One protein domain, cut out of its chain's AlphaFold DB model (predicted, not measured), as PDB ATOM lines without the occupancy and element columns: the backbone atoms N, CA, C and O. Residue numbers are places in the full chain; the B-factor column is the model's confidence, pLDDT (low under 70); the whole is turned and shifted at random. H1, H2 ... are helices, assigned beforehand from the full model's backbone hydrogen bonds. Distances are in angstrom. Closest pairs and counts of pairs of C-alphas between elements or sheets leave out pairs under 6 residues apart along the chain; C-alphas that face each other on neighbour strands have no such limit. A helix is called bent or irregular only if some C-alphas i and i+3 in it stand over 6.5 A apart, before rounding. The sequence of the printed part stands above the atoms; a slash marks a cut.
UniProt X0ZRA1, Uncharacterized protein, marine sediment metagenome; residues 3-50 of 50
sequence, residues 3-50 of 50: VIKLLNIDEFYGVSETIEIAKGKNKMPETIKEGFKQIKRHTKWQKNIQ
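What this domain is: This is residues 3 to 50 of the 50 residues of an uncharacterized protein of marine sediment metagenome (UniProt X0ZRA1). One long helix, H3, makes one slanting side of a small open triangle; the short helix H2 sits across a narrow gap from it, and the still shorter H1 lies at the corner far from H3. Residues 8 to 16 lead from H1 toward the last part of H3 and over into H2, and residues 23 to 31 then make the other side of the triangle, running back to where H3 begins. The printed part has 48 residues with three named helices, in the order H1, H2, H3, and no named strand; the class is all helix, with 29 residues in the helices. The whole is compact, with a radius of gyration of the C-alphas of 10.7 A, and its C-alphas span 29 by 25 by 15 A along the three main axes.

Where its parts are: H1 is residues 3 to 7, 6.2 A from first to last C-alpha, and begins with C-alpha 3 at (96.507, 92.076, 99.998). H2 is residues 17 to 22, 8.6 A from first to last C-alpha, and begins with C-alpha 17 at (112.589, 93.960, 98.130). H3, the longest helix, is residues 32 to 49, 26.3 A from C-alpha 32 at (110.736, 80.600, 78.768) to C-alpha 49 at (117.376, 102.029, 92.421). No helix is bent or irregular.

How they stand to each other: H1 and H2 are close but not clearly touching, with 1 pair of C-alphas within 8 A. Their closest C-alphas are those of Leu 7 and Ile 19, 8.0 A apart, and their centres are 12.6 A apart. H2 and H3 are apart, but only just: their closest C-alphas are 8.4 A from each other. H1 and H3 are apart, with no C-alpha of the one within 8 A of the other. No two helices form a hairpin. In H1, H2 and H3 every O i to N i+4 pair is within hydrogen-bond range.

The domain as a whole: The two C-alphas farthest apart in the domain are those of Glu 30 and Gln 50, at 30.2 A. The first and last printed C-alphas, those of Val 3 and Gln 50, are 27.9 A apart. The printed part runs from residue 3 to residue 50, the chain's last residue, and has no cut. The links H1 to H2 and H2 to H3 are short but not tight, with 9 residues in each, and no link is long. The mean pLDDT of the printed part is 86.2, and the model's confidence is low, under 70, at residues 48 to 50, of which 48 and 49 belong to H3.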
ATOM      1  N   VAL A   3      95.111  91.692 100.264       82.62
ATOM      2  CA  VAL A   3      96.507  92.076  99.998       82.62
ATOM      3  C   VAL A   3      97.061  91.433  98.722       82.62
ATOM      4  O   VAL A   3      97.709  92.106  97.932       82.62
ATOM      5  N   ILE A   4      96.743  90.163  98.454       83.44
ATOM      6  CA  ILE A   4      97.184  89.472  97.227       83.44
ATOM      7  C   ILE A   4      96.513  90.082  95.988       83.44
ATOM      8  O   ILE A   4      97.137  90.197  94.936       83.44
ATOM      9  N   LYS A   5      95.248  90.509  96.108       87.19
ATOM     10  CA  LYS A   5      94.545  91.193  95.013       87.19
ATOM     11  C   LYS A   5      95.196  92.540  94.710       87.19
ATOM     12  O   LYS A   5      95.429  92.830  93.545       87.19
ATOM     13  N   LEU A   6      95.542  93.305  95.747       86.75
ATOM     14  CA  LEU A   6      96.289  94.559  95.615       86.75
ATOM     15  C   LEU A   6      97.668  94.335  94.993       86.75
ATOM     16  O   LEU A   6      98.066  95.099  94.129       86.75
ATOM     17  N   LEU A   7      98.361  93.248  95.337       86.19
ATOM     18  CA  LEU A   7      99.647  92.917  94.724       86.19
ATOM     19  C   LEU A   7      99.534  92.658  93.212       86.19
ATOM     20  O   LEU A   7     100.521  92.796  92.502       86.19
ATOM     21  N   ASN A   8      98.361  92.270  92.708       87.12
ATOM     22  CA  ASN A   8      98.135  91.960  91.295       87.12
ATOM     23  C   ASN A   8      97.693  93.160  90.445       87.12
ATOM     24  O   ASN A   8      97.636  93.015  89.227       87.12
ATOM     25  N   ILE A   9      97.378  94.314  91.045       91.12
ATOM     26  CA  ILE A   9      96.909  95.490  90.287       91.12
ATOM     27  C   ILE A   9      98.021  96.129  89.452       91.12
ATOM     28  O   ILE A   9      97.744  96.728  88.419       91.12
ATOM     29  N   ASP A  10      99.266  95.994  89.900       87.81
ATOM     30  CA  ASP A  10     100.442  96.520  89.223       87.81
ATOM     31  C   ASP A  10     101.651  95.607  89.481       87.81
ATOM     32  O   ASP A  10     101.609  94.652  90.265       87.81
ATOM     33  N   GLU A  11     102.746  95.860  88.781       86.69
ATOM     34  CA  GLU A  11     103.984  95.103  88.861       86.69
ATOM     35  C   GLU A  11     104.915  95.569  89.984       86.69
ATOM     36  O   GLU A  11     105.758  94.775  90.409       86.69
ATOM     37  N   PHE A  12     104.736  96.796  90.489       87.50
ATOM     38  CA  PHE A  12     105.456  97.351  91.644       87.50
ATOM     39  C   PHE A  12     106.986  97.200  91.561       87.50
ATOM     40  O   PHE A  12     107.637  96.812  92.531       87.50
ATOM     41  N   TYR A  13     107.565  97.486  90.391       87.69
ATOM     42  CA  TYR A  13     109.006  97.345  90.168       87.69
ATOM     43  C   TYR A  13     109.814  98.287  91.068       87.69
ATOM     44  O   TYR A  13     109.656  99.503  90.985       87.69
ATOM     45  N   GLY A  14     110.732  97.746  91.866       83.88
ATOM     46  CA  GLY A  14     111.664  98.551  92.667       83.88
ATOM     47  C   GLY A  14     111.049  99.248  93.882       83.88
ATOM     48  O   GLY A  14     111.732 100.044  94.508       83.88
ATOM     49  N   VAL A  15     109.795  98.950  94.242       86.31
ATOM     50  CA  VAL A  15     109.115  99.589  95.389       86.31
ATOM     51  C   VAL A  15     109.669  99.094  96.729       86.31
ATOM     52  O   VAL A  15     109.850  99.866  97.663       86.31
ATOM     53  N   SER A  16     109.909  97.787  96.843       87.69
ATOM     54  CA  SER A  16     110.487  97.152  98.030       87.69
ATOM     55  C   SER A  16     110.979  95.755  97.674       87.69
ATOM     56  O   SER A  16     110.350  95.050  96.882       87.69
ATOM     57  N   GLU A  17     112.068  95.315  98.303       86.69
ATOM     58  CA  GLU A  17     112.589  93.960  98.130       86.69
ATOM     59  C   GLU A  17     111.567  92.883  98.525       86.69
ATOM     60  O   GLU A  17     111.454  91.859  97.852       86.69
ATOM     61  N   THR A  18     110.732  93.141  99.534       89.88
ATOM     62  CA  THR A  18     109.668  92.218  99.947       89.88
ATOM     63  C   THR A  18     108.627  92.012  98.843       89.88
ATOM     64  O   THR A  18     108.169  90.890  98.628       89.88
ATOM     65  N   ILE A  19     108.274  93.073  98.109       89.06
ATOM     66  CA  ILE A  19     107.308  92.994  97.002       89.06
ATOM     67  C   ILE A  19     107.919  92.252  95.812       89.06
ATOM     68  O   ILE A  19     107.253  91.424  95.195       89.06
ATOM     69  N   GLU A  20     109.198  92.488  95.520       88.94
ATOM     70  CA  GLU A  20     109.925  91.764  94.475       88.94
ATOM     71  C   GLU A  20     109.989  90.258  94.756       88.94
ATOM     72  O   GLU A  20     109.739  89.444  93.863       88.94
ATOM     73  N   ILE A  21     110.261  89.874  96.006       89.44
ATOM     74  CA  ILE A  21     110.255  88.472  96.439       89.44
ATOM     75  C   ILE A  21     108.846  87.883  96.311       89.44
ATOM     76  O   ILE A  21     108.691  86.821  95.709       89.44
ATOM     77  N   ALA A  22     107.812  88.589  96.784       89.25
ATOM     78  CA  ALA A  22     106.416  88.150  96.677       89.25
ATOM     79  C   ALA A  22     105.943  87.987  95.219       89.25
ATOM     80  O   ALA A  22     105.099  87.140  94.929       89.25
ATOM     81  N   LYS A  23     106.506  88.767  94.291       89.44
ATOM     82  CA  LYS A  23     106.264  88.675  92.843       89.44
ATOM     83  C   LYS A  23     107.111  87.610  92.135       89.44
ATOM     84  O   LYS A  23     106.920  87.393  90.939       89.44
ATOM     85  N   GLY A  24     108.019  86.943  92.846       88.38
ATOM     86  CA  GLY A  24     108.803  85.827  92.322       88.38
ATOM     87  C   GLY A  24     110.186  86.188  91.777       88.38
ATOM     88  O   GLY A  24     110.673  85.459  90.920       88.38
ATOM     89  N   LYS A  25     110.844  87.252  92.270       86.69
ATOM     90  CA  LYS A  25     112.239  87.614  91.912       86.69
ATOM     91  C   LYS A  25     113.232  86.445  92.029       86.69
ATOM     92  O   LYS A  25     114.155  86.373  91.235       86.69
ATOM     93  N   ASN A  26     113.020  85.533  92.984       88.19
ATOM     94  CA  ASN A  26     113.879  84.360  93.214       88.19
ATOM     95  C   ASN A  26     113.205  83.027  92.826       88.19
ATOM     96  O   ASN A  26     113.690  81.961  93.204       88.19
ATOM     97  N   LYS A  27     112.056  83.052  92.134       90.25
ATOM     98  CA  LYS A  27     111.366  81.822  91.720       90.25
ATOM     99  C   LYS A  27     112.108  81.226  90.521       90.25
ATOM    100  O   LYS A  27     112.321  81.912  89.528       90.25
ATOM    101  N   MET A  28     112.432  79.935  90.558       89.94
ATOM    102  CA  MET A  28     112.951  79.238  89.377       89.94
ATOM    103  C   MET A  28     111.898  79.281  88.249       89.94
ATOM    104  O   MET A  28     110.758  78.869  88.485       89.94
ATOM    105  N   PRO A  29     112.215  79.822  87.057       90.88
ATOM    106  CA  PRO A  29     111.267  79.841  85.952       90.88
ATOM    107  C   PRO A  29     111.090  78.424  85.413       90.88
ATOM    108  O   PRO A  29     112.068  77.737  85.130       90.88
ATOM    109  N   GLU A  30     109.845  78.008  85.231       93.38
ATOM    110  CA  GLU A  30     109.499  76.695  84.675       93.38
ATOM    111  C   GLU A  30     109.267  76.803  83.160       93.38
ATOM    112  O   GLU A  30     109.289  75.816  82.429       93.38
ATOM    113  N   THR A  31     109.083  78.033  82.666       93.69
ATOM    114  CA  THR A  31     108.853  78.340  81.253       93.69
ATOM    115  C   THR A  31     109.725  79.493  80.753       93.69
ATOM    116  O   THR A  31     110.077  80.417  81.490       93.69
ATOM    117  N   ILE A  32     109.996  79.512  79.443       91.88
ATOM    118  CA  ILE A  32     110.736  80.600  78.768       91.88
ATOM    119  C   ILE A  32     110.055  81.963  78.995       91.88
ATOM    120  O   ILE A  32     110.716  82.984  79.189       91.88
ATOM    121  N   LYS A  33     108.716  81.985  79.032       90.81
ATOM    122  CA  LYS A  33     107.922  83.195  79.287       90.81
ATOM    123  C   LYS A  33     108.142  83.747  80.698       90.81
ATOM    124  O   LYS A  33     108.203  84.966  80.867       90.81
ATOM    125  N   GLU A  34     108.258  82.882  81.701       89.62
ATOM    126  CA  GLU A  34     108.610  83.288  83.066       89.62
ATOM    127  C   GLU A  34     110.055  83.784  83.146       89.62
ATOM    128  O   GLU A  34     110.296  84.815  83.772       89.62
ATOM    129  N   GLY A  35     110.992  83.127  82.457       91.25
ATOM    130  CA  GLY A  35     112.383  83.584  82.368       91.25
ATOM    131  C   GLY A  35     112.492  84.999  81.788       91.25
ATOM    132  O   GLY A  35     113.119  85.874  82.385       91.25
ATOM    133  N   PHE A  36     111.787  85.279  80.687       92.00
ATOM    134  CA  PHE A  36     111.737  86.623  80.100       92.00
ATOM    135  C   PHE A  36     111.138  87.665  81.059       92.00
ATOM    136  O   PHE A  36     111.641  88.787  81.169       92.00
ATOM    137  N   LYS A  37     110.077  87.301  81.794       90.25
ATOM    138  CA  LYS A  37     109.488  88.171  82.823       90.25
ATOM    139  C   LYS A  37     110.473  88.475  83.952       90.25
ATOM    140  O   LYS A  37     110.525  89.626  84.385       90.25
ATOM    141  N   GLN A  38     111.254  87.494  84.400       89.62
ATOM    142  CA  GLN A  38     112.268  87.697  85.437       89.62
ATOM    143  C   GLN A  38     113.378  88.635  84.972       89.62
ATOM    144  O   GLN A  38     113.690  89.589  85.679       89.62
ATOM    145  N   ILE A  39     113.900  88.456  83.756       89.94
ATOM    146  CA  ILE A  39     114.926  89.353  83.195       89.94
ATOM    147  C   ILE A  39     114.396  90.791  83.120       89.94
ATOM    148  O   ILE A  39     115.031  91.718  83.620       89.94
ATOM    149  N   LYS A  40     113.187  90.982  82.576       89.44
ATOM    150  CA  LYS A  40     112.532  92.299  82.511       89.44
ATOM    151  C   LYS A  40     112.385  92.937  83.896       89.44
ATOM    152  O   LYS A  40     112.573  94.147  84.029       89.44
ATOM    153  N   ARG A  41     112.043  92.141  84.912       88.75
ATOM    154  CA  ARG A  41     111.919  92.587  86.306       88.75
ATOM    155  C   ARG A  41     113.275  93.001  86.877       88.75
ATOM    156  O   ARG A  41     113.365  94.109  87.388       88.75
ATOM    157  N   HIS A  42     114.327  92.202  86.692       87.62
ATOM    158  CA  HIS A  42     115.694  92.553  87.098       87.62
ATOM    159  C   HIS A  42     116.158  93.882  86.490       87.62
ATOM    160  O   HIS A  42     116.618  94.760  87.217       87.62
ATOM    161  N   THR A  43     115.963  94.081  85.183       88.38
ATOM    162  CA  THR A  43     116.352  95.329  84.507       88.38
ATOM    163  C   THR A  43     115.582  96.543  85.030       88.38
ATOM    164  O   THR A  43     116.160  97.611  85.210       88.38
ATOM    165  N   LYS A  44     114.270  96.412  85.265       86.94
ATOM    166  CA  LYS A  44     113.444  97.519  85.776       86.94
ATOM    167  C   LYS A  44     113.718  97.833  87.244       86.94
ATOM    168  O   LYS A  44     113.727  99.000  87.610       86.94
ATOM    169  N   TRP A  45     113.957  96.807  88.053       84.38
ATOM    170  CA  TRP A  45     114.333  96.948  89.455       84.38
ATOM    171  C   TRP A  45     115.639  97.738  89.594       84.38
ATOM    172  O   TRP A  45     115.663  98.731  90.309       84.38
ATOM    173  N   GLN A  46     116.684  97.382  88.835       79.62
ATOM    174  CA  GLN A  46     117.959  98.115  88.861       79.62
ATOM    175  C   GLN A  46     117.821  99.570  88.393       79.62
ATOM    176  O   GLN A  46     118.469 100.446  88.951       79.62
ATOM    177  N   LYS A  47     116.948  99.842  87.413       78.56
ATOM    178  CA  LYS A  47     116.695 101.206  86.918       78.56
ATOM    179  C   LYS A  47     115.989 102.125  87.915       78.56
ATOM    180  O   LYS A  47     116.157 103.326  87.797       78.56
ATOM    181  N   ASN A  48     115.188 101.586  88.834       65.56
ATOM    182  CA  ASN A  48     114.492 102.381  89.854       65.56
ATOM    183  C   ASN A  48     115.328 102.594  91.128       65.56
ATOM    184  O   ASN A  48     114.914 103.356  91.995       65.56
ATOM    185  N   ILE A  49     116.462 101.899  91.271       59.19
ATOM    186  CA  ILE A  49     117.376 102.029  92.421       59.19
ATOM    187  C   ILE A  49     118.477 103.074  92.160       59.19
ATOM    188  O   ILE A  49     119.166 103.480  93.093       59.19
ATOM    189  N   GLN A  50     118.631 103.508  90.907       49.44
ATOM    190  CA  GLN A  50     119.581 104.532  90.473       49.44
ATOM    191  C   GLN A  50     118.903 105.898  90.375       49.44
ATOM    192  O   GLN A  50     119.568 106.890  90.743       49.44
TER     193      GLN A  50